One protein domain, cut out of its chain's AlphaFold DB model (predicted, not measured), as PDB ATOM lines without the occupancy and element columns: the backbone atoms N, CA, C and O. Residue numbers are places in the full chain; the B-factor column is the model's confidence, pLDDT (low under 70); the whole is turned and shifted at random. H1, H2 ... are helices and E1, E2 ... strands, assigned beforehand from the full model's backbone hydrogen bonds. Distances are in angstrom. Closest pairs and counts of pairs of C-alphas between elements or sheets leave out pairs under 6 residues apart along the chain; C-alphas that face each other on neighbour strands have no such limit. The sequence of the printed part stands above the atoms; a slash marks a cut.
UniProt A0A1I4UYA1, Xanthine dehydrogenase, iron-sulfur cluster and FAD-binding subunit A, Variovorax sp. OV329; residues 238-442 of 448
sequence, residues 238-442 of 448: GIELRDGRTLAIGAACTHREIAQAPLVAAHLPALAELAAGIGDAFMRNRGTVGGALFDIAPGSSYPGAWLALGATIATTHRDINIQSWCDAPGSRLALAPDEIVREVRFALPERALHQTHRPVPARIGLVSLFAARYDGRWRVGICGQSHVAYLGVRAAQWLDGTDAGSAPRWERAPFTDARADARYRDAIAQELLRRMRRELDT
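This is residues 238 to 442 of the 448 residues of the protein "Xanthine dehydrogenase, iron-sulfur cluster and FAD-binding subunit A" of Variovorax sp. OV329 (UniProt A0A1I4UYA1). A strongly twisted sheet of five strands, E1 E2 E5 E3 E4, and a smaller sheet of three, E6 E7 E8, have helix H6 between them, near the middle of the domain. H3 and H6 cover one face of the smaller sheet, H7 and the long H8 the other; short helices H1, H2 and H4 form a cluster with H3. The 205 printed residues hold eight named helices and eight named strands, in the order E1 E2 H1 H2 H3 H4 H5 H6 E3 E4 E5 E6 E7 E8 H7 H8; both sheets are antiparallel. The class is mixed; the whole is compact, radius of gyration of the C-alphas 16.1 A, and rounded, spanning 46 by 38 by 31 A.

The larger sheet has E1, residues 239 to 242, from C-alpha 239 at (51.824, -49.034, -17.388), E2, 246 to 250, E5, 341 to 347, 18.3 A long, E3, 312 to 315, and E4, 319 to 321. The smaller has E6, 351 to 357, 20.9 A, E7, 367 to 374, 23.4 A, and E8, 377 to 383, 20.1 A. The helices are H1, 255 to 260, H2, 262 to 267, H3, 269 to 276, H4, 281 to 286, H5, 289 to 292, H6, 302 to 309, H7, 393 to 399, and H8, 422 to 441, 29.3 A, ending at C-alpha 441 at (26.042, -31.367, -19.561).

In the larger sheet, N 249 of E2 and O 344 of E5 are 2.9 A apart, within hydrogen-bond range. H5 only grazes this sheet; its closest C-alphas with E5 are Gly 290 and Val 341, 6.5 A. H6 is on both sheets, at a height of 9.8 A over the larger and 6.4 A over the smaller; its closest C-alphas with E8 are Gly 304 and Gly 381, 3.9 A. E6 E7 E8 are a meander, each strand the antiparallel neighbour of the one before, with N 355 to O 369 at 3.0 A and N 372 to O 379 at 2.9 A. They make three layers, helices on both faces: H8, height 8.5 A, is on the same face as H7, opposite H3. H1 touches H3, Ala 259 to Ala 272 being the closest C-alphas, 4.1 A, and H4, His 255 to Arg 284, 4.8 A; H2 touches H3 only at the corner, Ala 265 to Ala 272, 5.8 A. Every O i to N i+4 pair is within range in H1, H2, H3, H6, H7 and H8, and 1 of 2 in H4; H5 is too short for one.

The farthest C-alphas, Asp 338 and Ala 404, are 50.0 A apart. The printed part has no cut. The links E4 to E5 and H7 to H8 are long. Residues 325 to 331, 360 to 363 and 404 to 406 have pLDDT under 70.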
ATOM      1  N   GLY A 238      54.551 -52.723 -19.158       95.31
ATOM      2  CA  GLY A 238      54.221 -51.924 -17.982       95.31
ATOM      3  C   GLY A 238      53.391 -50.693 -18.322       95.31
ATOM      4  O   GLY A 238      53.427 -50.170 -19.436       95.31
ATOM      5  N   ILE A 239      52.604 -50.266 -17.340       98.12
ATOM      6  CA  ILE A 239      51.824 -49.034 -17.388       98.12
ATOM      7  C   ILE A 239      52.117 -48.298 -16.094       98.12
ATOM      8  O   ILE A 239      51.906 -48.851 -15.015       98.12
ATOM      9  N   GLU A 240      52.603 -47.070 -16.203       97.31
ATOM     10  CA  GLU A 240      53.030 -46.294 -15.047       97.31
ATOM     11  C   GLU A 240      52.623 -44.829 -15.151       97.31
ATOM     12  O   GLU A 240      52.462 -44.274 -16.240       97.31
ATOM     13  N   LEU A 241      52.458 -44.211 -13.985       97.19
ATOM     14  CA  LEU A 241      52.203 -42.789 -13.844       97.19
ATOM     15  C   LEU A 241      53.479 -42.141 -13.313       97.19
ATOM     16  O   LEU A 241      53.822 -42.293 -12.143       97.19
ATOM     17  N   ARG A 242      54.182 -41.425 -14.186       96.81
ATOM     18  CA  ARG A 242      55.397 -40.679 -13.856       96.81
ATOM     19  C   ARG A 242      55.034 -39.283 -13.380       96.81
ATOM     20  O   ARG A 242      54.124 -38.649 -13.924       96.81
ATOM     21  N   ASP A 243      55.729 -38.826 -12.342       93.62
ATOM     22  CA  ASP A 243      55.602 -37.479 -11.770       93.62
ATOM     23  C   ASP A 243      54.153 -37.076 -11.424       93.62
ATOM     24  O   ASP A 243      53.786 -35.900 -11.452       93.62
ATOM     25  N   GLY A 244      53.293 -38.072 -11.166       91.06
ATOM     26  CA  GLY A 244      51.863 -37.907 -10.894       91.06
ATOM     27  C   GLY A 244      51.020 -37.382 -12.064       91.06
ATOM     28  O   GLY A 244      49.821 -37.188 -11.893       91.06
ATOM     29  N   ARG A 245      51.609 -37.131 -13.241       93.81
ATOM     30  CA  ARG A 245      50.927 -36.443 -14.353       93.81
ATOM     31  C   ARG A 245      51.159 -37.049 -15.725       93.81
ATOM     32  O   ARG A 245      50.401 -36.727 -16.631       93.81
ATOM     33  N   THR A 246      52.162 -37.895 -15.921       97.44
ATOM     34  CA  THR A 246      52.462 -38.481 -17.232       97.44
ATOM     35  C   THR A 246      52.174 -39.970 -17.220       97.44
ATOM     36  O   THR A 246      52.864 -40.731 -16.548       97.44
ATOM     37  N   LEU A 247      51.169 -40.394 -17.982       98.06
ATOM     38  CA  LEU A 247      50.875 -41.809 -18.166       98.06
ATOM     39  C   LEU A 247      51.774 -42.356 -19.281       98.06
ATOM     40  O   LEU A 247      51.732 -41.861 -20.409       98.06
ATOM     41  N   ALA A 248      52.580 -43.365 -18.965       98.25
ATOM     42  CA  ALA A 248      53.427 -44.082 -19.911       98.25
ATOM     43  C   ALA A 248      52.933 -45.525 -20.061       98.25
ATOM     44  O   ALA A 248      52.691 -46.220 -19.073       98.25
ATOM     45  N   ILE A 249      52.755 -45.965 -21.306       98.50
ATOM     46  CA  ILE A 249      52.256 -47.297 -21.656       98.50
ATOM     47  C   ILE A 249      53.301 -47.977 -22.538       98.50
ATOM     48  O   ILE A 249      53.532 -47.549 -23.672       98.50
ATOM     49  N   GLY A 250      53.908 -49.051 -22.034       98.12
ATOM     50  CA  GLY A 250      54.900 -49.834 -22.765       98.12
ATOM     51  C   GLY A 250      54.345 -50.390 -24.078       98.12
ATOM     52  O   GLY A 250      53.203 -50.845 -24.154       98.12
ATOM     53  N   ALA A 251      55.154 -50.374 -25.136       96.81
ATOM     54  CA  ALA A 251      54.741 -50.740 -26.491       96.81
ATOM     55  C   ALA A 251      54.215 -52.182 -26.615       96.81
ATOM     56  O   ALA A 251      53.355 -52.456 -27.454       96.81
ATOM     57  N   ALA A 252      54.685 -53.102 -25.774       96.31
ATOM     58  CA  ALA A 252      54.244 -54.494 -25.725       96.31
ATOM     59  C   ALA A 252      53.043 -54.731 -24.787       96.31
ATOM     60  O   ALA A 252      52.585 -55.874 -24.678       96.31
ATOM     61  N   CYS A 253      52.505 -53.691 -24.132       97.25
ATOM     62  CA  CYS A 253      51.240 -53.792 -23.407       97.25
ATOM     63  C   CYS A 253      50.090 -54.074 -24.368       97.25
ATOM     64  O   CYS A 253      49.919 -53.422 -25.404       97.25
ATOM     65  N   THR A 254      49.290 -55.065 -24.005       96.94
ATOM     66  CA  THR A 254      48.128 -55.493 -24.766       96.94
ATOM     67  C   THR A 254      46.939 -54.567 -24.541       96.94
ATOM     68  O   THR A 254      46.816 -53.920 -23.500       96.94
ATOM     69  N   HIS A 255      46.007 -54.529 -25.493       95.81
ATOM     70  CA  HIS A 255      44.771 -53.757 -25.335       95.81
ATOM     71  C   HIS A 255      43.968 -54.222 -24.115       95.81
ATOM     72  O   HIS A 255      43.340 -53.403 -23.451       95.81
ATOM     73  N   ARG A 256      44.020 -55.520 -23.779       95.50
ATOM     74  CA  ARG A 256      43.413 -56.046 -22.551       95.50
ATOM     75  C   ARG A 256      44.075 -55.490 -21.298       95.50
ATOM     76  O   ARG A 256      43.359 -55.077 -20.395       95.50
ATOM     77  N   GLU A 257      45.403 -55.492 -21.239       96.75
ATOM     78  CA  GLU A 257      46.130 -54.951 -20.086       96.75
ATOM     79  C   GLU A 257      45.788 -53.474 -19.876       96.75
ATOM     80  O   GLU A 257      45.514 -53.082 -18.753       96.75
ATOM     81  N   ILE A 258      45.687 -52.683 -20.949       97.88
ATOM     82  CA  ILE A 258      45.272 -51.273 -20.865       97.88
ATOM     83  C   ILE A 258      43.818 -51.146 -20.391       97.88
ATOM     84  O   ILE A 258      43.531 -50.346 -19.508       97.88
ATOM     85  N   ALA A 259      42.906 -51.948 -20.946       96.69
ATOM     86  CA  ALA A 259      41.489 -51.934 -20.580       96.69
ATOM     87  C   ALA A 259      41.226 -52.343 -19.119       96.69
ATOM     88  O   ALA A 259      40.236 -51.920 -18.536       96.69
ATOM     89  N   GLN A 260      42.082 -53.198 -18.552       95.94
ATOM     90  CA  GLN A 260      41.931 -53.757 -17.203       95.94
ATOM     91  C   GLN A 260      42.877 -53.127 -16.177       95.94
ATOM     92  O   GLN A 260      42.815 -53.485 -15.003       95.94
ATOM     93  N   ALA A 261      43.759 -52.217 -16.591       96.75
ATOM     94  CA  ALA A 261      44.722 -51.595 -15.699       96.75
ATOM     95  C   ALA A 261      44.011 -50.662 -14.709       96.75
ATOM     96  O   ALA A 261      43.433 -49.662 -15.146       96.75
ATOM     97  N   PRO A 262      44.115 -50.907 -13.387       96.31
ATOM     98  CA  PRO A 262      43.500 -50.041 -12.381       96.31
ATOM     99  C   PRO A 262      43.953 -48.585 -12.510       96.31
ATOM    100  O   PRO A 262      43.147 -47.672 -12.393       96.31
ATOM    101  N   LEU A 263      45.232 -48.375 -12.839       95.56
ATOM    102  CA  LEU A 263      45.805 -47.047 -13.053       95.56
ATOM    103  C   LEU A 263      45.143 -46.309 -14.230       95.56
ATOM    104  O   LEU A 263      44.833 -45.127 -14.122       95.56
ATOM    105  N   VAL A 264      44.888 -47.003 -15.346       97.06
ATOM    106  CA  VAL A 264      44.214 -46.404 -16.510       97.06
ATOM    107  C   VAL A 264      42.745 -46.154 -16.192       97.06
ATOM    108  O   VAL A 264      42.238 -45.087 -16.509       97.06
ATOM    109  N   ALA A 265      42.071 -47.091 -15.524       95.56
ATOM    110  CA  ALA A 265      40.673 -46.925 -15.135       95.56
ATOM    111  C   ALA A 265      40.474 -45.732 -14.182       95.56
ATOM    112  O   ALA A 265      39.515 -44.983 -14.336       95.56
ATOM    113  N   ALA A 266      41.401 -45.530 -13.241       94.62
ATOM    114  CA  ALA A 266      41.342 -44.444 -12.266       94.62
ATOM    115  C   ALA A 266      41.653 -43.068 -12.875       94.62
ATOM    116  O   ALA A 266      40.988 -42.089 -12.549       94.62
ATOM    117  N   HIS A 267      42.659 -42.979 -13.751       96.12
ATOM    118  CA  HIS A 267      43.153 -41.687 -14.243       96.12
ATOM    119  C   HIS A 267      42.685 -41.324 -15.656       96.12
ATOM    120  O   HIS A 267      42.712 -40.153 -16.026       96.12
ATOM    121  N   LEU A 268      42.286 -42.302 -16.470       97.38
ATOM    122  CA  LEU A 268      41.854 -42.085 -17.849       97.38
ATOM    123  C   LEU A 268      40.839 -43.154 -18.310       97.38
ATOM    124  O   LEU A 268      41.114 -43.906 -19.254       97.38
ATOM    125  N   PRO A 269      39.645 -43.224 -17.689       96.88
ATOM    126  CA  PRO A 269      38.643 -44.254 -17.980       96.88
ATOM    127  C   PRO A 269      38.229 -44.298 -19.458       96.88
ATOM    128  O   PRO A 269      38.094 -45.381 -20.020       96.88
ATOM    129  N   ALA A 270      38.161 -43.148 -20.138       97.25
ATOM    130  CA  ALA A 270      37.881 -43.080 -21.577       97.25
ATOM    131  C   ALA A 270      38.882 -43.893 -22.429       97.25
ATOM    132  O   ALA A 270      38.515 -44.459 -23.459       97.25
ATOM    133  N   LEU A 271      40.154 -43.985 -22.013       98.12
ATOM    134  CA  LEU A 271      41.150 -44.820 -22.694       98.12
ATOM    135  C   LEU A 271      40.953 -46.308 -22.385       98.12
ATOM    136  O   LEU A 271      41.132 -47.137 -23.281       98.12
ATOM    137  N   ALA A 272      40.575 -46.651 -21.150       97.38
ATOM    138  CA  ALA A 272      40.238 -48.024 -20.782       97.38
ATOM    139  C   ALA A 272      39.023 -48.527 -21.583       97.38
ATOM    140  O   ALA A 272      39.071 -49.621 -22.148       97.38
ATOM    141  N   GLU A 273      37.982 -47.704 -21.720       95.62
ATOM    142  CA  GLU A 273      36.793 -47.989 -22.533       95.62
ATOM    143  C   GLU A 273      37.127 -48.149 -24.017       95.62
ATOM    144  O   GLU A 273      36.690 -49.113 -24.662       95.62
ATOM    145  N   LEU A 274      37.961 -47.253 -24.559       95.56
ATOM    146  CA  LEU A 274      38.463 -47.374 -25.923       95.56
ATOM    147  C   LEU A 274      39.164 -48.716 -26.115       95.56
ATOM    148  O   LEU A 274      38.822 -49.449 -27.044       95.56
ATOM    149  N   ALA A 275      40.107 -49.058 -25.232       95.62
ATOM    150  CA  ALA A 275      40.884 -50.290 -25.316       95.62
ATOM    151  C   ALA A 275      40.003 -51.543 -25.171       95.62
ATOM    152  O   ALA A 275      40.166 -52.501 -25.933       95.62
ATOM    153  N   ALA A 276      39.017 -51.523 -24.268       93.06
ATOM    154  CA  ALA A 276      38.019 -52.584 -24.099       93.06
ATOM    155  C   ALA A 276      37.171 -52.789 -25.365       93.06
ATOM    156  O   ALA A 276      36.694 -53.891 -25.642       93.06
ATOM    157  N   GLY A 277      37.016 -51.723 -26.147       89.06
ATOM    158  CA  GLY A 277      36.251 -51.671 -27.376       89.06
ATOM    159  C   GLY A 277      36.978 -52.107 -28.653       89.06
ATOM    160  O   GLY A 277      36.347 -52.111 -29.716       89.06
ATOM    161  N   ILE A 278      38.270 -52.439 -28.588       88.75
ATOM    162  CA  ILE A 278      39.060 -52.845 -29.761       88.75
ATOM    163  C   ILE A 278      38.811 -54.313 -30.070       88.75
ATOM    164  O   ILE A 278      39.110 -55.169 -29.245       88.75
ATOM    165  N   GLY A 279      38.310 -54.617 -31.268       83.31
ATOM    166  CA  GLY A 279      38.108 -55.993 -31.729       83.31
ATOM    167  C   GLY A 279      37.297 -56.854 -30.751       83.31
ATOM    168  O   GLY A 279      36.411 -56.376 -30.041       83.31
ATOM    169  N   ASP A 280      37.607 -58.147 -30.697       80.88
ATOM    170  CA  ASP A 280      37.091 -59.065 -29.681       80.88
ATOM    171  C   ASP A 280      38.142 -59.372 -28.597       80.88
ATOM    172  O   ASP A 280      39.245 -58.821 -28.582       80.88
ATOM    173  N   ALA A 281      37.788 -60.249 -27.657       79.75
ATOM    174  CA  ALA A 281      38.672 -60.618 -26.559       79.75
ATOM    175  C   ALA A 281      39.990 -61.254 -27.038       79.75
ATOM    176  O   ALA A 281      41.031 -60.988 -26.441       79.75
ATOM    177  N   PHE A 282      39.987 -62.036 -28.122       77.50
ATOM    178  CA  PHE A 282      41.195 -62.673 -28.654       77.50
ATOM    179  C   PHE A 282      42.141 -61.638 -29.255       77.50
ATOM    180  O   PHE A 282      43.341 -61.654 -28.962       77.50
ATOM    181  N   MET A 283      41.592 -60.687 -30.017       82.31
ATOM    182  CA  MET A 283      42.355 -59.552 -30.526       82.31
ATOM    183  C   MET A 283      42.950 -58.742 -29.377       82.31
ATOM    184  O   MET A 283      44.137 -58.433 -29.420       82.31
ATOM    185  N   ARG A 284      42.193 -58.458 -28.309       89.69
ATOM    186  CA  ARG A 284      42.709 -57.677 -27.168       89.69
ATOM    187  C   ARG A 284      43.743 -58.402 -26.322       89.69
ATOM    188  O   ARG A 284      44.646 -57.750 -25.812       89.69
ATOM    189  N   ASN A 285      43.635 -59.722 -26.187       85.81
ATOM    190  CA  ASN A 285      44.584 -60.541 -25.426       85.81
ATOM    191  C   ASN A 285      45.988 -60.562 -26.053       85.81
ATOM    192  O   ASN A 285      46.947 -60.981 -25.405       85.81
ATOM    193  N   ARG A 286      46.111 -60.177 -27.329       89.69
ATOM    194  CA  ARG A 286      47.366 -60.281 -28.078       89.69
ATOM    195  C   ARG A 286      47.777 -58.986 -28.779       89.69
ATOM    196  O   ARG A 286      48.963 -58.799 -29.022       89.69
ATOM    197  N   GLY A 287      46.835 -58.138 -29.175       91.31
ATOM    198  CA  GLY A 287      47.094 -56.873 -29.858       91.31
ATOM    199  C   GLY A 287      47.754 -55.908 -28.892       91.31
ATOM    200  O   GLY A 287      47.323 -55.809 -27.748       91.31
ATOM    201  N   THR A 288      48.821 -55.254 -29.341       95.44
ATOM    202  CA  THR A 288      49.672 -54.401 -28.495       95.44
ATOM    203  C   THR A 288      49.540 -52.945 -28.901       95.44
ATOM    204  O   THR A 288      49.308 -52.664 -30.078       95.44
ATOM    205  N   VAL A 289      49.713 -52.023 -27.957       94.19
ATOM    206  CA  VAL A 289      49.665 -50.579 -28.236       94.19
ATOM    207  C   VAL A 289      50.739 -50.157 -29.243       94.19
ATOM    208  O   VAL A 289      50.451 -49.372 -30.139       94.19
ATOM    209  N   GLY A 290      51.933 -50.755 -29.176       93.06
ATOM    210  CA  GLY A 290      53.013 -50.534 -30.133       93.06
ATOM    211  C   GLY A 290      52.666 -51.058 -31.523       93.06
ATOM    212  O   GLY A 290      52.841 -50.358 -32.509       93.06
ATOM    213  N   GLY A 291      52.078 -52.256 -31.611       90.88
ATOM    214  CA  GLY A 291      51.572 -52.784 -32.883       90.88
ATOM    215  C   GLY A 291      50.465 -51.921 -33.500       90.88
ATOM    216  O   GLY A 291      50.396 -51.792 -34.718       90.88
ATOM    217  N   ALA A 292      49.630 -51.284 -32.674       90.69
ATOM    218  CA  ALA A 292      48.580 -50.385 -33.145       90.69
ATOM    219  C   ALA A 292      49.121 -49.091 -33.784       90.69
ATOM    220  O   ALA A 292      48.408 -48.481 -34.575       90.69
ATOM    221  N   LEU A 293      50.376 -48.699 -33.519       89.31
ATOM    222  CA  LEU A 293      51.040 -47.576 -34.208       89.31
ATOM    223  C   LEU A 293      51.328 -47.869 -35.687       89.31
ATOM    224  O   LEU A 293      51.720 -46.978 -36.435       89.31
ATOM    225  N   PHE A 294      51.151 -49.114 -36.123       85.56
ATOM    226  CA  PHE A 294      51.277 -49.511 -37.524       85.56
ATOM    227  C   PHE A 294      49.914 -49.832 -38.157       85.56
ATOM    228  O   PHE A 294      49.838 -50.089 -39.360       85.56
ATOM    229  N   ASP A 295      48.825 -49.778 -37.380       81.62
ATOM    230  CA  ASP A 295      47.459 -49.940 -37.876       81.62
ATOM    231  C   ASP A 295      46.825 -48.575 -38.159       81.62
ATOM    232  O   ASP A 295      46.165 -47.958 -37.326       81.62
ATOM    233  N   ILE A 296      47.032 -48.115 -39.387       74.88
ATOM    234  CA  ILE A 296      46.517 -46.843 -39.911       74.88
ATOM    235  C   ILE A 296      45.197 -47.011 -40.665       74.88
ATOM    236  O   ILE A 296      44.815 -46.168 -41.478       74.88
ATOM    237  N   ALA A 297      44.502 -48.128 -40.447       81.56
ATOM    238  CA  ALA A 297      43.205 -48.330 -41.056       81.56
ATOM    239  C   ALA A 297      42.240 -47.233 -40.566       81.56
ATOM    240  O   ALA A 297      42.225 -46.906 -39.379       81.56
ATOM    241  N   PRO A 298      41.345 -46.708 -41.425       83.38
ATOM    242  CA  PRO A 298      40.421 -45.656 -41.005       83.38
ATOM    243  C   PRO A 298      39.560 -46.047 -39.792       83.38
ATOM    244  O   PRO A 298      39.106 -45.185 -39.057       83.38
ATOM    245  N   GLY A 299      39.325 -47.348 -39.573       81.25
ATOM    246  CA  GLY A 299      38.507 -47.836 -38.458       81.25
ATOM    247  C   GLY A 299      39.235 -47.995 -37.120       81.25
ATOM    248  O   GLY A 299      38.614 -48.424 -36.148       81.25
ATOM    249  N   SER A 300      40.535 -47.706 -37.056       87.94
ATOM    250  CA  SER A 300      41.347 -47.879 -35.850       87.94
ATOM    251  C   SER A 300      41.078 -46.749 -34.855       87.94
ATOM    252  O   SER A 300      40.994 -45.587 -35.237       87.94
ATOM    253  N   SER A 301      40.928 -47.065 -33.565       90.12
ATOM    254  CA  SER A 301      40.497 -46.080 -32.554       90.12
ATOM    255  C   SER A 301      41.645 -45.316 -31.888       90.12
ATOM    256  O   SER A 301      41.480 -44.140 -31.566       90.12
ATOM    257  N   TYR A 302      42.804 -45.949 -31.690       93.19
ATOM    258  CA  TYR A 302      43.951 -45.320 -31.021       93.19
ATOM    259  C   TYR A 302      44.495 -44.054 -31.689       93.19
ATOM    260  O   TYR A 302      44.810 -43.127 -30.946       93.19
ATOM    261  N   PRO A 303      44.589 -43.954 -33.031       92.44
ATOM    262  CA  PRO A 303      45.174 -42.777 -33.669       92.44
ATOM    263  C   PRO A 303      44.523 -41.459 -33.224       92.44
ATOM    264  O   PRO A 303      45.212 -40.506 -32.870       92.44
ATOM    265  N   GLY A 304      43.191 -41.431 -33.139       93.00
ATOM    266  CA  GLY A 304      42.433 -40.284 -32.644       93.00
ATOM    267  C   GLY A 304      42.697 -40.012 -31.163       93.00
ATOM    268  O   GLY A 304      42.916 -38.866 -30.782       93.00
ATOM    269  N   ALA A 305      42.756 -41.052 -30.329       95.75
ATOM    270  CA  ALA A 305      43.084 -40.891 -28.914       95.75
ATOM    271  C   ALA A 305      44.485 -40.306 -28.710       95.75
ATOM    272  O   ALA A 305      44.639 -39.340 -27.970       95.75
ATOM    273  N   TRP A 306      45.496 -40.821 -29.408       94.75
ATOM    274  CA  TRP A 306      46.858 -40.309 -29.305       94.75
ATOM    275  C   TRP A 306      46.970 -38.863 -29.787       94.75
ATOM    276  O   TRP A 306      47.598 -38.050 -29.110       94.75
ATOM    277  N   LEU A 307      46.310 -38.509 -30.894       94.19
ATOM    278  CA  LEU A 307      46.244 -37.129 -31.379       94.19
ATOM    279  C   LEU A 307      45.603 -36.188 -30.347       94.19
ATOM    280  O   LEU A 307      46.161 -35.124 -30.060       94.19
ATOM    281  N   ALA A 308      44.464 -36.580 -29.767       96.44
ATOM    282  CA  ALA A 308      43.761 -35.802 -28.746       96.44
ATOM    283  C   ALA A 308      44.601 -35.632 -27.474       96.44
ATOM    284  O   ALA A 308      44.717 -34.527 -26.948       96.44
ATOM    285  N   LEU A 309      45.246 -36.710 -27.023       97.31
ATOM    286  CA  LEU A 309      46.100 -36.726 -25.836       97.31
ATOM    287  C   LEU A 309      47.448 -36.027 -26.058       97.31
ATOM    288  O   LEU A 309      48.118 -35.704 -25.086       97.31
ATOM    289  N   GLY A 310      47.844 -35.772 -27.310       95.00
ATOM    290  CA  GLY A 310      49.160 -35.218 -27.631       95.00
ATOM    291  C   GLY A 310      50.290 -36.187 -27.311       95.00
ATOM    292  O   GLY A 310      51.295 -35.793 -26.728       95.00
ATOM    293  N   ALA A 311      50.096 -37.459 -27.654       95.75
ATOM    294  CA  ALA A 311      51.035 -38.512 -27.324       95.75
ATOM    295  C   ALA A 311      52.429 -38.296 -27.929       95.75
ATOM    296  O   ALA A 311      52.597 -37.836 -29.060       95.75
ATOM    297  N   THR A 312      53.431 -38.700 -27.161       96.06
ATOM    298  CA  THR A 312      54.804 -38.898 -27.608       96.06
ATOM    299  C   THR A 312      55.053 -40.393 -27.735       96.06
ATOM    300  O   THR A 312      54.812 -41.153 -26.794       96.06
ATOM    301  N   ILE A 313      55.528 -40.811 -28.902       95.75
ATOM    302  CA  ILE A 313      55.988 -42.170 -29.167       95.75
ATOM    303  C   ILE A 313      57.488 -42.176 -28.887       95.75
ATOM    304  O   ILE A 313      58.261 -41.602 -29.652       95.75
ATOM    305  N   ALA A 314      57.902 -42.783 -27.781       96.31
ATOM    306  CA  ALA A 314      59.314 -42.862 -27.442       96.31
ATOM    307  C   ALA A 314      59.915 -44.126 -28.049       96.31
ATOM    308  O   ALA A 314      59.420 -45.233 -27.815       96.31
ATOM    309  N   THR A 315      60.991 -43.976 -28.812       96.44
ATOM    310  CA  THR A 315      61.739 -45.079 -29.416       96.44
ATOM    311  C   THR A 315      63.075 -45.267 -28.700       96.44
ATOM    312  O   THR A 315      63.388 -44.578 -27.721       96.44
ATOM    313  N   THR A 316      63.860 -46.249 -29.133       95.31
ATOM    314  CA  THR A 316      65.254 -46.417 -28.705       95.31
ATOM    315  C   THR A 316      66.153 -45.272 -29.169       95.31
ATOM    316  O   THR A 316      67.199 -45.064 -28.562       95.31
ATOM    317  N   HIS A 317      65.771 -44.531 -30.215       94.00
ATOM    318  CA  HIS A 317      66.621 -43.515 -30.844       94.00
ATOM    319  C   HIS A 317      66.165 -42.088 -30.546       94.00
ATOM    320  O   HIS A 317      66.989 -41.181 -30.445       94.00
ATOM    321  N   ARG A 318      64.854 -41.867 -30.441       94.88
ATOM    322  CA  ARG A 318      64.267 -40.526 -30.377       94.88
ATOM    323  C   ARG A 318      62.854 -40.557 -29.817       94.88
ATOM    324  O   ARG A 318      62.220 -41.602 -29.705       94.88
ATOM    325  N   ASP A 319      62.345 -39.372 -29.538       94.81
ATOM    326  CA  ASP A 319      60.932 -39.154 -29.289       94.81
ATOM    327  C   ASP A 319      60.262 -38.631 -30.563       94.81
ATOM    328  O   ASP A 319      60.764 -37.713 -31.213       94.81
ATOM    329  N   ILE A 320      59.118 -39.212 -30.918       92.56
ATOM    330  CA  ILE A 320      58.323 -38.827 -32.085       92.56
ATOM    331  C   ILE A 320      57.001 -38.242 -31.593       92.56
ATOM    332  O   ILE A 320      56.261 -38.877 -30.836       92.56
ATOM    333  N   ASN A 321      56.682 -37.027 -32.032       89.75
ATOM    334  CA  ASN A 321      55.386 -36.419 -31.757       89.75
ATOM    335  C   ASN A 321      54.313 -37.089 -32.627       89.75
ATOM    336  O   ASN A 321      54.467 -37.187 -33.843       89.75
ATOM    337  N   ILE A 322      53.198 -37.515 -32.033       86.81
ATOM    338  CA  ILE A 322      52.104 -38.150 -32.778       86.81
ATOM    339  C   ILE A 322      51.533 -37.272 -33.905       86.81
ATOM    340  O   ILE A 322      50.981 -37.783 -34.875       86.81
ATOM    341  N   GLN A 323      51.646 -35.947 -33.806       79.56
ATOM    342  CA  GLN A 323      51.123 -35.042 -34.826       79.56
ATOM    343  C   GLN A 323      51.872 -35.155 -36.153       79.56
ATOM    344  O   GLN A 323      51.248 -34.933 -37.178       79.56
ATOM    345  N   SER A 324      53.148 -35.558 -36.153       75.56
ATOM    346  CA  SER A 324      53.924 -35.787 -37.382       75.56
ATOM    347  C   SER A 324      53.758 -37.202 -37.954       75.56
ATOM    348  O   SER A 324      54.505 -37.602 -38.841       75.56
ATOM    349  N   TRP A 325      52.852 -38.015 -37.394       69.31
ATOM    350  CA  TRP A 325      52.668 -39.424 -37.766       69.31
ATOM    351  C   TRP A 325      51.485 -39.659 -38.730       69.31
ATOM    352  O   TRP A 325      51.492 -40.629 -39.484       69.31
ATOM    353  N   CYS A 326      50.474 -38.783 -38.744       64.38
ATOM    354  CA  CYS A 326      49.177 -38.995 -39.416       64.38
ATOM    355  C   CYS A 326      48.928 -38.060 -40.620       64.38
ATOM    356  O   CYS A 326      47.798 -37.624 -40.860       64.38
ATOM    357  N   ASP A 327      49.960 -37.734 -41.395       63.66
ATOM    358  CA  ASP A 327      49.843 -36.642 -42.368       63.66
ATOM    359  C   ASP A 327      49.073 -37.039 -43.641       63.66
ATOM    360  O   ASP A 327      48.267 -36.249 -44.145       63.66
ATOM    361  N   ALA A 328      49.219 -38.283 -44.124       64.44
ATOM    362  CA  ALA A 328      48.591 -38.748 -45.369       64.44
ATOM    363  C   ALA A 328      48.093 -40.213 -45.328       64.44
ATOM    364  O   ALA A 328      48.615 -41.020 -44.552       64.44
ATOM    365  N   PRO A 329      47.094 -40.596 -46.155       62.72
ATOM    366  CA  PRO A 329      46.639 -41.984 -46.269       62.72
ATOM    367  C   PRO A 329      47.796 -42.931 -46.584       62.72
ATOM    368  O   PRO A 329      48.577 -42.669 -47.490       62.72
ATOM    369  N   GLY A 330      47.912 -44.031 -45.837       61.88
ATOM    370  CA  GLY A 330      49.005 -44.989 -46.025       61.88
ATOM    371  C   GLY A 330      50.319 -44.632 -45.314       61.88
ATOM    372  O   GLY A 330      51.226 -45.462 -45.313       61.88
ATOM    373  N   SER A 331      50.424 -43.461 -44.671       65.69
ATOM    374  CA  SER A 331      51.622 -43.072 -43.907       65.69
ATOM    375  C   SER A 331      51.824 -44.005 -42.719       65.69
ATOM    376  O   SER A 331      50.941 -44.121 -41.877       65.69
ATOM    377  N   ARG A 332      52.975 -44.673 -42.645       70.81
ATOM    378  CA  ARG A 332      53.365 -45.527 -41.514       70.81
ATOM    379  C   ARG A 332      54.350 -44.783 -40.619       70.81
ATOM    380  O   ARG A 332      55.014 -43.851 -41.066       70.81
ATOM    381  N   LEU A 333      54.472 -45.226 -39.368       80.88
ATOM    382  CA  LEU A 333      55.543 -44.750 -38.497       80.88
ATOM    383  C   LEU A 333      56.891 -45.108 -39.136       80.88
ATOM    384  O   LEU A 333      57.211 -46.287 -39.282       80.88
ATOM    385  N   ALA A 334      57.644 -44.092 -39.556       82.69
ATOM    386  CA  ALA A 334      58.942 -44.267 -40.195       82.69
ATOM    387  C   ALA A 334      60.018 -44.462 -39.125       82.69
ATOM    388  O   ALA A 334      60.434 -43.501 -38.472       82.69
ATOM    389  N   LEU A 335      60.449 -45.709 -38.953       88.19
ATOM    390  CA  LEU A 335      61.509 -46.104 -38.030       88.19
ATOM    391  C   LEU A 335      62.751 -46.533 -38.813       88.19
ATOM    392  O   LEU A 335      62.627 -47.065 -39.919       88.19
ATOM    393  N   ALA A 336      63.937 -46.302 -38.250       88.94
ATOM    394  CA  ALA A 336      65.146 -46.963 -38.740       88.94
ATOM    395  C   ALA A 336      65.039 -48.496 -38.549       88.94
ATOM    396  O   ALA A 336      64.265 -48.938 -37.697       88.94
ATOM    397  N   PRO A 337      65.788 -49.317 -39.310       86.06
ATOM    398  CA  PRO A 337      65.684 -50.781 -39.238       86.06
ATOM    399  C   PRO A 337      65.855 -51.381 -37.830       86.06
ATOM    400  O   PRO A 337      65.211 -52.376 -37.509       86.06
ATOM    401  N   ASP A 338      66.677 -50.752 -36.988       89.19
ATOM    402  CA  ASP A 338      66.997 -51.124 -35.605       89.19
ATOM    403  C   ASP A 338      66.242 -50.293 -34.545       89.19
ATOM    404  O   ASP A 338      66.419 -50.481 -33.337       89.19
ATOM    405  N   GLU A 339      65.381 -49.366 -34.971       92.81
ATOM    406  CA  GLU A 339      64.653 -48.466 -34.081       92.81
ATOM    407  C   GLU A 339      63.374 -49.139 -33.554       92.81
ATOM    408  O   GLU A 339      62.447 -49.461 -34.297       92.81
ATOM    409  N   ILE A 340      63.294 -49.311 -32.232       94.62
ATOM    410  CA  ILE A 340      62.185 -49.999 -31.560       94.62
ATOM    411  C   ILE A 340      61.344 -48.980 -30.793       94.62
ATOM    412  O   ILE A 340      61.872 -48.182 -30.017       94.62
ATOM    413  N   VAL A 341      60.017 -49.037 -30.941       95.44
ATOM    414  CA  VAL A 341      59.104 -48.268 -30.081       95.44
ATOM    415  C   VAL A 341      59.129 -48.843 -28.670       95.44
ATOM    416  O   VAL A 341      58.806 -50.013 -28.473       95.44
ATOM    417  N   ARG A 342      59.463 -48.008 -27.683       97.06
ATOM    418  CA  ARG A 342      59.496 -48.379 -26.266       97.06
ATOM    419  C   ARG A 342      58.149 -48.213 -25.592       97.06
ATOM    420  O   ARG A 342      57.676 -49.118 -24.913       97.06
ATOM    421  N   GLU A 343      57.517 -47.069 -25.816       97.38
ATOM    422  CA  GLU A 343      56.287 -46.689 -25.132       97.38
ATOM    423  C   GLU A 343      55.533 -45.596 -25.887       97.38
ATOM    424  O   GLU A 343      56.093 -44.862 -26.705       97.38
ATOM    425  N   VAL A 344      54.255 -45.461 -25.547       97.31
ATOM    426  CA  VAL A 344      53.452 -44.280 -25.848       97.31
ATOM    427  C   VAL A 344      53.169 -43.569 -24.531       97.31
ATOM    428  O   VAL A 344      52.645 -44.185 -23.602       97.31
ATOM    429  N   ARG A 345      53.505 -42.280 -24.444       97.50
ATOM    430  CA  ARG A 345      53.298 -41.473 -23.234       97.50
ATOM    431  C   ARG A 345      52.613 -40.145 -23.520       97.50
ATOM    432  O   ARG A 345      52.780 -39.573 -24.593       97.50
ATOM    433  N   PHE A 346      51.855 -39.646 -22.556       97.25
ATOM    434  CA  PHE A 346      51.169 -38.353 -22.623       97.25
ATOM    435  C   PHE A 346      50.894 -37.829 -21.213       97.25
ATOM    436  O   PHE A 346      50.844 -38.597 -20.248       97.25
ATOM    437  N   ALA A 347      50.723 -36.514 -21.087       97.38
ATOM    438  CA  ALA A 347      50.194 -35.927 -19.862       97.38
ATOM    439  C   ALA A 347      48.743 -36.392 -19.641       97.38
ATOM    440  O   ALA A 347      48.025 -36.658 -20.601       97.38
ATOM    441  N   LEU A 348      48.307 -36.511 -18.392       97.75
ATOM    442  CA  LEU A 348      46.911 -36.767 -18.070       97.75
ATOM    443  C   LEU A 348      46.082 -35.510 -18.370       97.75
ATOM    444  O   LEU A 348      46.467 -34.421 -17.937       97.75
ATOM    445  N   PRO A 349      44.957 -35.636 -19.095       97.31
ATOM    446  CA  PRO A 349      44.033 -34.530 -19.280       97.31
ATOM    447  C   PRO A 349      43.219 -34.271 -18.009       97.31
ATOM    448  O   PRO A 349      43.025 -35.163 -17.187       97.31
ATOM    449  N   GLU A 350      42.660 -33.067 -17.899       95.50
ATOM    450  CA  GLU A 350      41.687 -32.711 -16.854       95.50
ATOM    451  C   GLU A 350      40.429 -33.584 -16.948       95.50
ATOM    452  O   GLU A 350      39.811 -33.942 -15.949       95.50
ATOM    453  N   ARG A 351      40.032 -33.902 -18.185       94.88
ATOM    454  CA  ARG A 351      38.884 -34.746 -18.512       94.88
ATOM    455  C   ARG A 351      39.075 -35.350 -19.898       94.88
ATOM    456  O   ARG A 351      39.628 -34.702 -20.786       94.88
ATOM    457  N   ALA A 352      38.573 -36.560 -20.109       97.19
ATOM    458  CA  ALA A 352      38.525 -37.176 -21.429       97.19
ATOM    459  C   ALA A 352      37.177 -37.851 -21.678       97.19
ATOM    460  O   ALA A 352      36.537 -38.304 -20.735       97.19
ATOM    461  N   LEU A 353      36.776 -37.922 -22.948       96.88
ATOM    462  CA  LEU A 353      35.556 -38.582 -23.414       96.88
ATOM    463  C   LEU A 353      35.881 -39.477 -24.609       96.88
ATOM    464  O   LEU A 353      36.680 -39.103 -25.473       96.88
ATOM    465  N   HIS A 354      35.209 -40.620 -24.717       96.75
ATOM    466  CA  HIS A 354      35.309 -41.505 -25.877       96.75
ATOM    467  C   HIS A 354      33.919 -41.856 -26.398       96.75
ATOM    468  O   HIS A 354      33.043 -42.268 -25.651       96.75
ATOM    469  N   GLN A 355      33.702 -41.692 -27.702       95.88
ATOM    470  CA  GLN A 355      32.462 -42.095 -28.361       95.88
ATOM    471  C   GLN A 355      32.811 -42.831 -29.649       95.88
ATOM    472  O   GLN A 355      33.579 -42.346 -30.481       95.88
ATOM    473  N   THR A 356      32.240 -44.015 -29.847       94.31
ATOM    474  CA  THR A 356      32.495 -44.809 -31.049       94.31
ATOM    475  C   THR A 356      31.246 -45.525 -31.526       94.31
ATOM    476  O   THR A 356      30.432 -46.006 -30.738       94.31
ATOM    477  N   HIS A 357      31.108 -45.616 -32.845       92.81
ATOM    478  CA  HIS A 357      30.084 -46.416 -33.490       92.81
ATOM    479  C   HIS A 357      30.714 -47.644 -34.144       92.81
ATOM    480  O   HIS A 357      31.678 -47.539 -34.907       92.81
ATOM    481  N   ARG A 358      30.136 -48.810 -33.858       86.94
ATOM    482  CA  ARG A 358      30.565 -50.116 -34.361       86.94
ATOM    483  C   ARG A 358      29.367 -50.813 -35.009       86.94
ATOM    484  O   ARG A 358      28.470 -51.226 -34.272       86.94
ATOM    485  N   PRO A 359      29.324 -50.959 -36.342       76.94
ATOM    486  CA  PRO A 359      28.279 -51.736 -36.987       76.94
ATOM    487  C   PRO A 359      28.405 -53.216 -36.594       76.94
ATOM    488  O   PRO A 359      29.495 -53.801 -36.586       76.94
ATOM    489  N   VAL A 360      27.277 -53.826 -36.245       67.12
ATOM    490  CA  VAL A 360      27.153 -55.274 -36.020       67.12
ATOM    491  C   VAL A 360      27.032 -55.935 -37.402       67.12
ATOM    492  O   VAL A 360      26.233 -55.437 -38.193       67.12
ATOM    493  N   PRO A 361      27.800 -56.994 -37.754       55.47
ATOM    494  CA  PRO A 361      28.586 -57.904 -36.904       55.47
ATOM    495  C   PRO A 361      30.100 -57.624 -36.827       55.47
ATOM    496  O   PRO A 361      30.799 -58.309 -36.084       55.47
ATOM    497  N   ALA A 362      30.629 -56.641 -37.564       57.53
ATOM    498  CA  ALA A 362      32.073 -56.488 -37.777       57.53
ATOM    499  C   ALA A 362      32.878 -56.125 -36.514       57.53
ATOM    500  O   ALA A 362      34.076 -56.386 -36.474       57.53
ATOM    501  N   ARG A 363      32.259 -55.500 -35.496       66.19
ATOM    502  CA  ARG A 363      32.908 -55.031 -34.243       66.19
ATOM    503  C   ARG A 363      34.144 -54.124 -34.432       66.19
ATOM    504  O   ARG A 363      34.792 -53.766 -33.452       66.19
ATOM    505  N   ILE A 364      34.445 -53.701 -35.658       72.56
ATOM    506  CA  ILE A 364      35.469 -52.706 -35.992       72.56
ATOM    507  C   ILE A 364      34.828 -51.318 -35.897       72.56
ATOM    508  O   ILE A 364      33.680 -51.136 -36.306       72.56
ATOM    509  N   GLY A 365      35.558 -50.340 -35.354       79.06
ATOM    510  CA  GLY A 365      35.102 -48.951 -35.310       79.06
ATOM    511  C   GLY A 365      34.817 -48.434 -36.718       79.06
ATOM    512  O   GLY A 365      35.685 -48.478 -37.588       79.06
ATOM    513  N   LEU A 366      33.596 -47.956 -36.963       90.25
ATOM    514  CA  LEU A 366      33.294 -47.235 -38.197       90.25
ATOM    515  C   LEU A 366      33.766 -45.789 -38.085       90.25
ATOM    516  O   LEU A 366      34.445 -45.301 -38.983       90.25
ATOM    517  N   VAL A 367      33.402 -45.147 -36.973       94.19
ATOM    518  CA  VAL A 367      33.830 -43.807 -36.575       94.19
ATOM    519  C   VAL A 367      34.118 -43.833 -35.073       94.19
ATOM    520  O   VAL A 367      33.379 -44.447 -34.295       94.19
ATOM    521  N   SER A 368      35.206 -43.192 -34.659       95.12
ATOM    522  CA  SER A 368      35.610 -43.075 -33.256       95.12
ATOM    523  C   SER A 368      36.108 -41.661 -32.998       95.12
ATOM    524  O   SER A 368      36.995 -41.190 -33.703       95.12
ATOM    525  N   LEU A 369      35.551 -40.999 -31.989       96.88
ATOM    526  CA  LEU A 369      35.981 -39.693 -31.508       96.88
ATOM    527  C   LEU A 369      36.570 -39.872 -30.111       96.88
ATOM    528  O   LEU A 369      35.989 -40.566 -29.276       96.88
ATOM    529  N   PHE A 370      37.702 -39.230 -29.853       97.75
ATOM    530  CA  PHE A 370      38.297 -39.140 -28.525       97.75
ATOM    531  C   PHE A 370      38.556 -37.671 -28.211       97.75
ATOM    532  O   PHE A 370      39.217 -36.988 -28.993       97.75
ATOM    533  N   ALA A 371      38.028 -37.183 -27.095       98.00
ATOM    534  CA  ALA A 371      38.206 -35.809 -26.652       98.00
ATOM    535  C   ALA A 371      39.040 -35.783 -25.368       98.00
ATOM    536  O   ALA A 371      38.810 -36.593 -24.477       98.00
ATOM    537  N   ALA A 372      39.992 -34.860 -25.267       97.81
ATOM    538  CA  ALA A 372      40.820 -34.648 -24.081       97.81
ATOM    539  C   ALA A 372      40.902 -33.150 -23.771       97.81
ATOM    540  O   ALA A 372      41.090 -32.350 -24.688       97.81
ATOM    541  N   ARG A 373      40.742 -32.771 -22.501       96.94
ATOM    542  CA  ARG A 373      40.758 -31.377 -22.050       96.94
ATOM    543  C   ARG A 373      42.074 -31.032 -21.361       96.94
ATOM    544  O   ARG A 373      42.472 -31.730 -20.430       96.94
ATOM    545  N   TYR A 374      42.710 -29.955 -21.809       95.81
ATOM    546  CA  TYR A 374      43.926 -29.395 -21.221       95.81
ATOM    547  C   TYR A 374      43.808 -27.879 -21.144       95.81
ATOM    548  O   TYR A 374      43.395 -27.252 -22.122       95.81
ATOM    549  N   ASP A 375      44.182 -27.301 -20.005       93.94
ATOM    550  CA  ASP A 375      44.159 -25.860 -19.749       93.94
ATOM    551  C   ASP A 375      42.802 -25.243 -20.124       93.94
ATOM    552  O   ASP A 375      42.696 -24.217 -20.804       93.94
ATOM    553  N   GLY A 376      41.730 -25.944 -19.745       91.19
ATOM    554  CA  GLY A 376      40.360 -25.546 -20.034       91.19
ATOM    555  C   GLY A 376      39.896 -25.710 -21.488       91.19
ATOM    556  O   GLY A 376      38.713 -25.452 -21.726       91.19
ATOM    557  N   ARG A 377      40.726 -26.189 -22.428       94.00
ATOM    558  CA  ARG A 377      40.377 -26.363 -23.854       94.00
ATOM    559  C   ARG A 377      40.312 -27.820 -24.298       94.00
ATOM    560  O   ARG A 377      41.139 -28.640 -23.899       94.00
ATOM    561  N   TRP A 378      39.362 -28.138 -25.171       96.25
ATOM    562  CA  TRP A 378      39.233 -29.469 -25.757       96.25
ATOM    563  C   TRP A 378      40.190 -29.699 -26.929       96.25
ATOM    564  O   TRP A 378      40.471 -28.831 -27.750       96.25
ATOM    565  N   ARG A 379      40.648 -30.942 -27.051       96.81
ATOM    566  CA  ARG A 379      41.291 -31.506 -28.238       96.81
ATOM    567  C   ARG A 379      40.485 -32.718 -28.658       96.81
ATOM    568  O   ARG A 379      40.252 -33.593 -27.832       96.81
ATOM    569  N   VAL A 380      40.075 -32.788 -29.923       97.00
ATOM    570  CA  VAL A 380      39.234 -33.883 -30.429       97.00
ATOM    571  C   VAL A 380      39.960 -34.601 -31.553       97.00
ATOM    572  O   VAL A 380      40.190 -34.027 -32.611       97.00
ATOM    573  N   GLY A 381      40.328 -35.857 -31.332       95.50
ATOM    574  CA  GLY A 381      40.870 -36.729 -32.363       95.50
ATOM    575  C   GLY A 381      39.775 -37.584 -32.982       95.50
ATOM    576  O   GLY A 381      38.940 -38.153 -32.276       95.50
ATOM    577  N   ILE A 382      39.777 -37.669 -34.309       94.56
ATOM    578  CA  ILE A 382      38.703 -38.276 -35.095       94.56
ATOM    579  C   ILE A 382      39.285 -39.387 -35.963       94.56
ATOM    580  O   ILE A 382      40.177 -39.134 -36.766       94.56
ATOM    581  N   CYS A 383      38.736 -40.596 -35.849       93.62
ATOM    582  CA  CYS A 383      39.020 -41.736 -36.719       93.62
ATOM    583  C   CYS A 383      37.778 -42.140 -37.511       93.62
ATOM    584  O   CYS A 383      36.653 -42.048 -37.018       93.62
ATOM    585  N   GLY A 384      37.982 -42.631 -38.732       92.25
ATOM    586  CA  GLY A 384      36.935 -43.251 -39.547       92.25
ATOM    587  C   GLY A 384      35.992 -42.275 -40.236       92.25
ATOM    588  O   GLY A 384      35.264 -42.673 -41.143       92.25
ATOM    589  N   GLN A 385      36.040 -40.992 -39.874       92.44
ATOM    590  CA  GLN A 385      35.393 -39.939 -40.649       92.44
ATOM    591  C   GLN A 385      36.160 -39.693 -41.958       92.44
ATOM    592  O   GLN A 385      35.526 -39.642 -43.001       92.44
ATOM    593  N   SER A 386      37.499 -39.664 -41.935       90.12
ATOM    594  CA  SER A 386      38.361 -39.551 -43.126       90.12
ATOM    595  C   SER A 386      39.276 -40.779 -43.282       90.12
ATOM    596  O   SER A 386      39.297 -41.649 -42.409       90.12
ATOM    597  N   HIS A 387      40.048 -40.860 -44.372       88.38
ATOM    598  CA  HIS A 387      41.008 -41.954 -44.601       88.38
ATOM    599  C   HIS A 387      42.123 -42.042 -43.548       88.38
ATOM    600  O   HIS A 387      42.717 -43.103 -43.385       88.38
ATOM    601  N   VAL A 388      42.409 -40.944 -42.849       87.50
ATOM    602  CA  VAL A 388      43.415 -40.876 -41.780       87.50
ATOM    603  C   VAL A 388      42.793 -40.223 -40.562       87.50
ATOM    604  O   VAL A 388      41.876 -39.404 -40.688       87.50
ATOM    605  N   ALA A 389      43.284 -40.573 -39.381       91.12
ATOM    606  CA  ALA A 389      42.904 -39.851 -38.184       91.12
ATOM    607  C   ALA A 389      43.432 -38.412 -38.210       91.12
ATOM    608  O   ALA A 389      44.484 -38.133 -38.781       91.12
ATOM    609  N   TYR A 390      42.692 -37.485 -37.611       92.12
ATOM    610  CA  TYR A 390      43.081 -36.076 -37.564       92.12
ATOM    611  C   TYR A 390      42.507 -35.383 -36.327       92.12
ATOM    612  O   TYR A 390      41.607 -35.906 -35.665       92.12
ATOM    613  N   LEU A 391      43.042 -34.201 -36.016       93.31
ATOM    614  CA  LEU A 391      42.497 -33.314 -34.992       93.31
ATOM    615  C   LEU A 391      41.362 -32.463 -35.570       93.31
ATOM    616  O   LEU A 391      41.582 -31.676 -36.489       93.31
ATOM    617  N   GLY A 392      40.163 -32.605 -35.011       94.25
ATOM    618  CA  GLY A 392      39.001 -31.785 -35.335       94.25
ATOM    619  C   GLY A 392      39.019 -30.473 -34.558       94.25
ATOM    620  O   GLY A 392      38.510 -30.411 -33.439       94.25
ATOM    621  N   VAL A 393      39.597 -29.423 -35.143       93.12
ATOM    622  CA  VAL A 393      39.709 -28.087 -34.527       93.12
ATOM    623  C   VAL A 393      38.329 -27.481 -34.282       93.12
ATOM    624  O   VAL A 393      38.056 -26.977 -33.196       93.12
ATOM    625  N   ARG A 394      37.423 -27.584 -35.253       93.69
ATOM    626  CA  ARG A 394      36.052 -27.082 -35.129       93.69
ATOM    627  C   ARG A 394      35.230 -27.911 -34.151       93.69
ATOM    628  O   ARG A 394      34.447 -27.360 -33.388       93.69
ATOM    629  N   ALA A 395      35.437 -29.230 -34.128       94.50
ATOM    630  CA  ALA A 395      34.812 -30.105 -33.135       94.50
ATOM    631  C   ALA A 395      35.229 -29.719 -31.706       94.50
ATOM    632  O   ALA A 395      34.380 -29.654 -30.820       94.50
ATOM    633  N   ALA A 396      36.510 -29.400 -31.497       94.69
ATOM    634  CA  ALA A 396      37.011 -28.871 -30.232       94.69
ATOM    635  C   ALA A 396      36.375 -27.518 -29.867       94.69
ATOM    636  O   ALA A 396      35.818 -27.394 -28.781       94.69
ATOM    637  N   GLN A 397      36.362 -26.547 -30.788       92.69
ATOM    638  CA  GLN A 397      35.750 -25.223 -30.573       92.69
ATOM    639  C   GLN A 397      34.266 -25.306 -30.192       92.69
ATOM    640  O   GLN A 397      33.791 -24.558 -29.331       92.69
ATOM    641  N   TRP A 398      33.540 -26.240 -30.809       93.19
ATOM    642  CA  TRP A 398      32.140 -26.505 -30.500       93.19
ATOM    643  C   TRP A 398      31.965 -27.129 -29.106       93.19
ATOM    644  O   TRP A 398      31.103 -26.696 -28.343       93.19
ATOM    645  N   LEU A 399      32.822 -28.082 -28.711       91.94
ATOM    646  CA  LEU A 399      32.828 -28.612 -27.339       91.94
ATOM    647  C   LEU A 399      33.239 -27.566 -26.294       91.94
ATOM    648  O   LEU A 399      32.701 -27.597 -25.190       91.94
ATOM    649  N   ASP A 400      34.110 -26.615 -26.637       88.94
ATOM    650  CA  ASP A 400      34.449 -25.472 -25.777       88.94
ATOM    651  C   ASP A 400      33.262 -24.496 -25.611       88.94
ATOM    652  O   ASP A 400      33.255 -23.681 -24.693       88.94
ATOM    653  N   GLY A 401      32.242 -24.567 -26.481       84.94
ATOM    654  CA  GLY A 401      31.135 -23.604 -26.524       84.94
ATOM    655  C   GLY A 401      31.510 -22.259 -27.157       84.94
ATOM    656  O   GLY A 401      30.753 -21.300 -27.049       84.94
ATOM    657  N   THR A 402      32.670 -22.188 -27.816       77.81
ATOM    658  CA  THR A 402      33.143 -20.987 -28.530       77.81
ATOM    659  C   THR A 402      32.496 -20.814 -29.906       77.81
ATOM    660  O   THR A 402      32.533 -19.722 -30.465       77.81
ATOM    661  N   ASP A 403      31.863 -21.870 -30.425       74.25
ATOM    662  CA  ASP A 403      30.986 -21.838 -31.596       74.25
ATOM    663  C   ASP A 403      29.539 -22.108 -31.148       74.25
ATOM    664  O   ASP A 403      29.224 -23.194 -30.660       74.25
ATOM    665  N   ALA A 404      28.669 -21.102 -31.290       60.94
ATOM    666  CA  ALA A 404      27.255 -21.163 -30.904       60.94
ATOM    667  C   ALA A 404      26.354 -21.810 -31.979       60.94
ATOM    668  O   ALA A 404      25.129 -21.833 -31.836       60.94
ATOM    669  N   GLY A 405      26.942 -22.296 -33.078       66.38
ATOM    670  CA  GLY A 405      26.233 -22.929 -34.181       66.38
ATOM    671  C   GLY A 405      25.771 -24.367 -33.915       66.38
ATOM    672  O   GLY A 405      26.020 -24.985 -32.874       66.38
ATOM    673  N   SER A 406      25.095 -24.935 -34.918       69.50
ATOM    674  CA  SER A 406      24.889 -26.383 -35.005       69.50
ATOM    675  C   SER A 406      26.236 -27.113 -35.120       69.50
ATOM    676  O   SER A 406      27.277 -26.494 -35.326       69.50
ATOM    677  N   ALA A 407      26.230 -28.439 -34.959       72.00
ATOM    678  CA  ALA A 407      27.462 -29.225 -34.972       72.00
ATOM    679  C   ALA A 407      28.336 -28.927 -36.224       72.00
ATOM    680  O   ALA A 407      27.800 -28.801 -37.333       72.00
ATOM    681  N   PRO A 408      29.663 -28.775 -36.053       83.62
ATOM    682  CA  PRO A 408      30.532 -28.141 -37.038       83.62
ATOM    683  C   PRO A 408      30.748 -28.983 -38.298       83.62
ATOM    684  O   PRO A 408      30.660 -30.211 -38.290       83.62
ATOM    685  N   ARG A 409      31.132 -28.316 -39.393       87.00
ATOM    686  CA  ARG A 409      31.676 -28.996 -40.580       87.00
ATOM    687  C   ARG A 409      33.086 -29.508 -40.302       87.00
ATOM    688  O   ARG A 409      33.919 -28.742 -39.821       87.00
ATOM    689  N   TRP A 410      33.378 -30.732 -40.722       91.25
ATOM    690  CA  TRP A 410      34.693 -31.362 -40.588       91.25
ATOM    691  C   TRP A 410      35.787 -30.687 -41.424       91.25
ATOM    692  O   TRP A 410      35.522 -30.135 -42.494       91.25
ATOM    693  N   GLU A 411      37.030 -30.774 -40.956       91.31
ATOM    694  CA  GLU A 411      38.236 -30.330 -41.667       91.31
ATOM    695  C   GLU A 411      38.551 -31.215 -42.875       91.31
ATOM    696  O   GLU A 411      39.175 -30.766 -43.835       91.31
ATOM    697  N   ARG A 412      38.122 -32.481 -42.826       90.50
ATOM    698  CA  ARG A 412      38.346 -33.469 -43.882       90.50
ATOM    699  C   ARG A 412      37.020 -34.002 -44.411       90.50
ATOM    700  O   ARG A 412      36.067 -34.206 -43.657       90.50
ATOM    701  N   ALA A 413      36.961 -34.229 -45.721       90.00
ATOM    702  CA  ALA A 413      35.784 -34.798 -46.360       90.00
ATOM    703  C   ALA A 413      35.609 -36.274 -45.950       90.00
ATOM    704  O   ALA A 413      36.600 -37.015 -45.927       90.00
ATOM    705  N   PRO A 414      34.375 -36.717 -45.655       93.19
ATOM    706  CA  PRO A 414      34.106 -38.130 -45.476       93.19
ATOM    707  C   PRO A 414      34.297 -38.921 -46.773       93.19
ATOM    708  O   PRO A 414      34.156 -38.380 -47.869       93.19
ATOM    709  N   PHE A 415      34.590 -40.214 -46.648       92.75
ATOM    710  CA  PHE A 415      34.863 -41.104 -47.780       92.75
ATOM    711  C   PHE A 415      33.916 -42.310 -47.809       92.75
ATOM    712  O   PHE A 415      33.318 -42.663 -46.796       92.75
ATOM    713  N   THR A 416      33.804 -42.967 -48.961       92.75
ATOM    714  CA  THR A 416      33.027 -44.203 -49.124       92.75
ATOM    715  C   THR A 416      33.967 -45.400 -49.232       92.75
ATOM    716  O   THR A 416      34.953 -45.351 -49.963       92.75
ATOM    717  N   ASP A 417      33.654 -46.485 -48.529       89.19
ATOM    718  CA  ASP A 417      34.291 -47.791 -48.710       89.19
ATOM    719  C   ASP A 417      33.270 -48.927 -48.542       89.19
ATOM    720  O   ASP A 417      32.074 -48.692 -48.380       89.19
ATOM    721  N   ALA A 418      33.746 -50.174 -48.543       86.44
ATOM    722  CA  ALA A 418      32.902 -51.357 -48.377       86.44
ATOM    723  C   ALA A 418      32.136 -51.422 -47.036       86.44
ATOM    724  O   ALA A 418      31.273 -52.281 -46.878       86.44
ATOM    725  N   ARG A 419      32.455 -50.567 -46.053       85.50
ATOM    726  CA  ARG A 419      31.825 -50.567 -44.722       85.50
ATOM    727  C   ARG A 419      30.714 -49.532 -44.601       85.50
ATOM    728  O   ARG A 419      29.758 -49.779 -43.874       85.50
ATOM    729  N   ALA A 420      30.862 -48.373 -45.242       90.00
ATOM    730  CA  ALA A 420      29.853 -47.319 -45.262       90.00
ATOM    731  C   ALA A 420      30.143 -46.269 -46.336       90.00
ATOM    732  O   ALA A 420      31.304 -45.993 -46.656       90.00
ATOM    733  N   ASP A 421      29.081 -45.611 -46.797       94.38
ATOM    734  CA  ASP A 421      29.194 -44.402 -47.601       94.38
ATOM    735  C   ASP A 421      29.569 -43.159 -46.771       94.38
ATOM    736  O   ASP A 421      29.447 -43.114 -45.539       94.38
ATOM    737  N   ALA A 422      30.037 -42.130 -47.478       95.12
ATOM    738  CA  ALA A 422      30.454 -40.856 -46.903       95.12
ATOM    739  C   ALA A 422      29.343 -40.156 -46.098       95.12
ATOM    740  O   ALA A 422      29.619 -39.560 -45.054       95.12
ATOM    741  N   ARG A 423      28.082 -40.241 -46.547       95.19
ATOM    742  CA  ARG A 423      26.941 -39.582 -45.894       95.19
ATOM    743  C   ARG A 423      26.628 -40.233 -44.550       95.19
ATOM    744  O   ARG A 423      26.360 -39.533 -43.576       95.19
ATOM    745  N   TYR A 424      26.677 -41.558 -44.480       94.19
ATOM    746  CA  TYR A 424      26.462 -42.301 -43.247       94.19
ATOM    747  C   TYR A 424      27.585 -42.040 -42.238       94.19
ATOM    748  O   TYR A 424      27.306 -41.782 -41.068       94.19
ATOM    749  N   ARG A 425      28.851 -42.021 -42.683       93.88
ATOM    750  CA  ARG A 425      29.992 -41.663 -41.818       93.88
ATOM    751  C   ARG A 425      29.859 -40.264 -41.234       93.88
ATOM    752  O   ARG A 425      30.089 -40.095 -40.040       93.88
ATOM    753  N   ASP A 426      29.471 -39.294 -42.060       94.81
ATOM    754  CA  ASP A 426      29.213 -37.924 -41.620       94.81
ATOM    755  C   ASP A 426      28.125 -37.883 -40.539       94.81
ATOM    756  O   ASP A 426      28.369 -37.403 -39.434       94.81
ATOM    757  N   ALA A 427      26.962 -38.481 -40.808       94.75
ATOM    758  CA  ALA A 427      25.846 -38.510 -39.865       94.75
ATOM    759  C   ALA A 427      26.222 -39.160 -38.521       94.75
ATOM    760  O   ALA A 427      25.880 -38.633 -37.459       94.75
ATOM    761  N   ILE A 428      26.962 -40.273 -38.559       95.00
ATOM    762  CA  ILE A 428      27.454 -40.956 -37.360       95.00
ATOM    763  C   ILE A 428      28.462 -40.085 -36.607       95.00
ATOM    764  O   ILE A 428      28.316 -39.918 -35.399       95.00
ATOM    765  N   ALA A 429      29.454 -39.499 -37.285       95.06
ATOM    766  CA  ALA A 429      30.432 -38.616 -36.649       95.06
ATOM    767  C   ALA A 429      29.749 -37.428 -35.951       95.06
ATOM    768  O   ALA A 429      30.078 -37.108 -34.807       95.06
ATOM    769  N   GLN A 430      28.746 -36.832 -36.606       95.38
ATOM    770  CA  GLN A 430      27.973 -35.715 -36.063       95.38
ATOM    771  C   GLN A 430      27.199 -36.138 -34.811       95.38
ATOM    772  O   GLN A 430      27.177 -35.424 -33.811       95.38
ATOM    773  N   GLU A 431      26.580 -37.319 -34.832       95.81
ATOM    774  CA  GLU A 431      25.847 -37.833 -33.676       95.81
ATOM    775  C   GLU A 431      26.765 -38.199 -32.503       95.81
ATOM    776  O   GLU A 431      26.437 -37.887 -31.358       95.81
ATOM    777  N   LEU A 432      27.932 -38.797 -32.758       95.88
ATOM    778  CA  LEU A 432      28.922 -39.075 -31.710       95.88
ATOM    779  C   LEU A 432      29.419 -37.779 -31.051       95.88
ATOM    780  O   LEU A 432      29.527 -37.728 -29.827       95.88
ATOM    781  N   LEU A 433      29.644 -36.715 -31.829       95.75
ATOM    782  CA  LEU A 433      30.026 -35.408 -31.290       95.75
ATOM    783  C   LEU A 433      28.914 -34.803 -30.414       95.75
ATOM    784  O   LEU A 433      29.181 -34.321 -29.314       95.75
ATOM    785  N   ARG A 434      27.645 -34.895 -30.841       94.38
ATOM    786  CA  ARG A 434      26.505 -34.457 -30.014       94.38
ATOM    787  C   ARG A 434      26.375 -35.259 -28.721       94.38
ATOM    788  O   ARG A 434      26.027 -34.681 -27.695       94.38
ATOM    789  N   ARG A 435      26.660 -36.565 -28.747       94.44
ATOM    790  CA  ARG A 435      26.701 -37.405 -27.535       94.44
ATOM    791  C   ARG A 435      27.766 -36.926 -26.561       94.44
ATOM    792  O   ARG A 435      27.434 -36.743 -25.397       94.44
ATOM    793  N   MET A 436      28.978 -36.637 -27.046       94.44
ATOM    794  CA  MET A 436      30.037 -36.061 -26.209       94.44
ATOM    795  C   MET A 436      29.577 -34.765 -25.538       94.44
ATOM    796  O   MET A 436      29.779 -34.601 -24.343       94.44
ATOM    797  N   ARG A 437      28.904 -33.864 -26.269       91.44
ATOM    798  CA  ARG A 437      28.391 -32.616 -25.680       91.44
ATOM    799  C   ARG A 437      27.347 -32.866 -24.591       91.44
ATOM    800  O   ARG A 437      27.467 -32.294 -23.518       91.44
ATOM    801  N   ARG A 438      26.384 -33.763 -24.825       91.06
ATOM    802  CA  ARG A 438      25.387 -34.135 -23.802       91.06
ATOM    803  C   ARG A 438      26.026 -34.740 -22.547       91.06
ATOM    804  O   ARG A 438      25.538 -34.526 -21.443       91.06
ATOM    805  N   GLU A 439      27.123 -35.473 -22.710       90.31
ATOM    806  CA  GLU A 439      27.892 -36.048 -21.601       90.31
ATOM    807  C   GLU A 439      28.632 -34.977 -20.778       90.31
ATOM    808  O   GLU A 439      28.856 -35.150 -19.581       90.31
ATOM    809  N   LEU A 440      28.973 -33.832 -21.384       86.19
ATOM    810  CA  LEU A 440      29.489 -32.674 -20.645       86.19
ATOM    811  C   LEU A 440      28.421 -32.031 -19.761       86.19
ATOM    812  O   LEU A 440      28.748 -31.616 -18.652       86.19
ATOM    813  N   ASP A 441      27.181 -31.985 -20.249       75.19
ATOM    814  CA  ASP A 441      26.042 -31.367 -19.561       75.19
ATOM    815  C   ASP A 441      25.456 -32.271 -18.459       75.19
ATOM    816  O   ASP A 441      24.695 -31.812 -17.607       75.19
ATOM    817  N   THR A 442      25.806 -33.561 -18.453       74.81
ATOM    818  CA  THR A 442      25.402 -34.491 -17.393       74.81
ATOM    819  C   THR A 442      26.310 -34.307 -16.170       74.81
ATOM    820  O   THR A 442      27.530 -34.456 -16.304       74.81
TER     821      THR A 442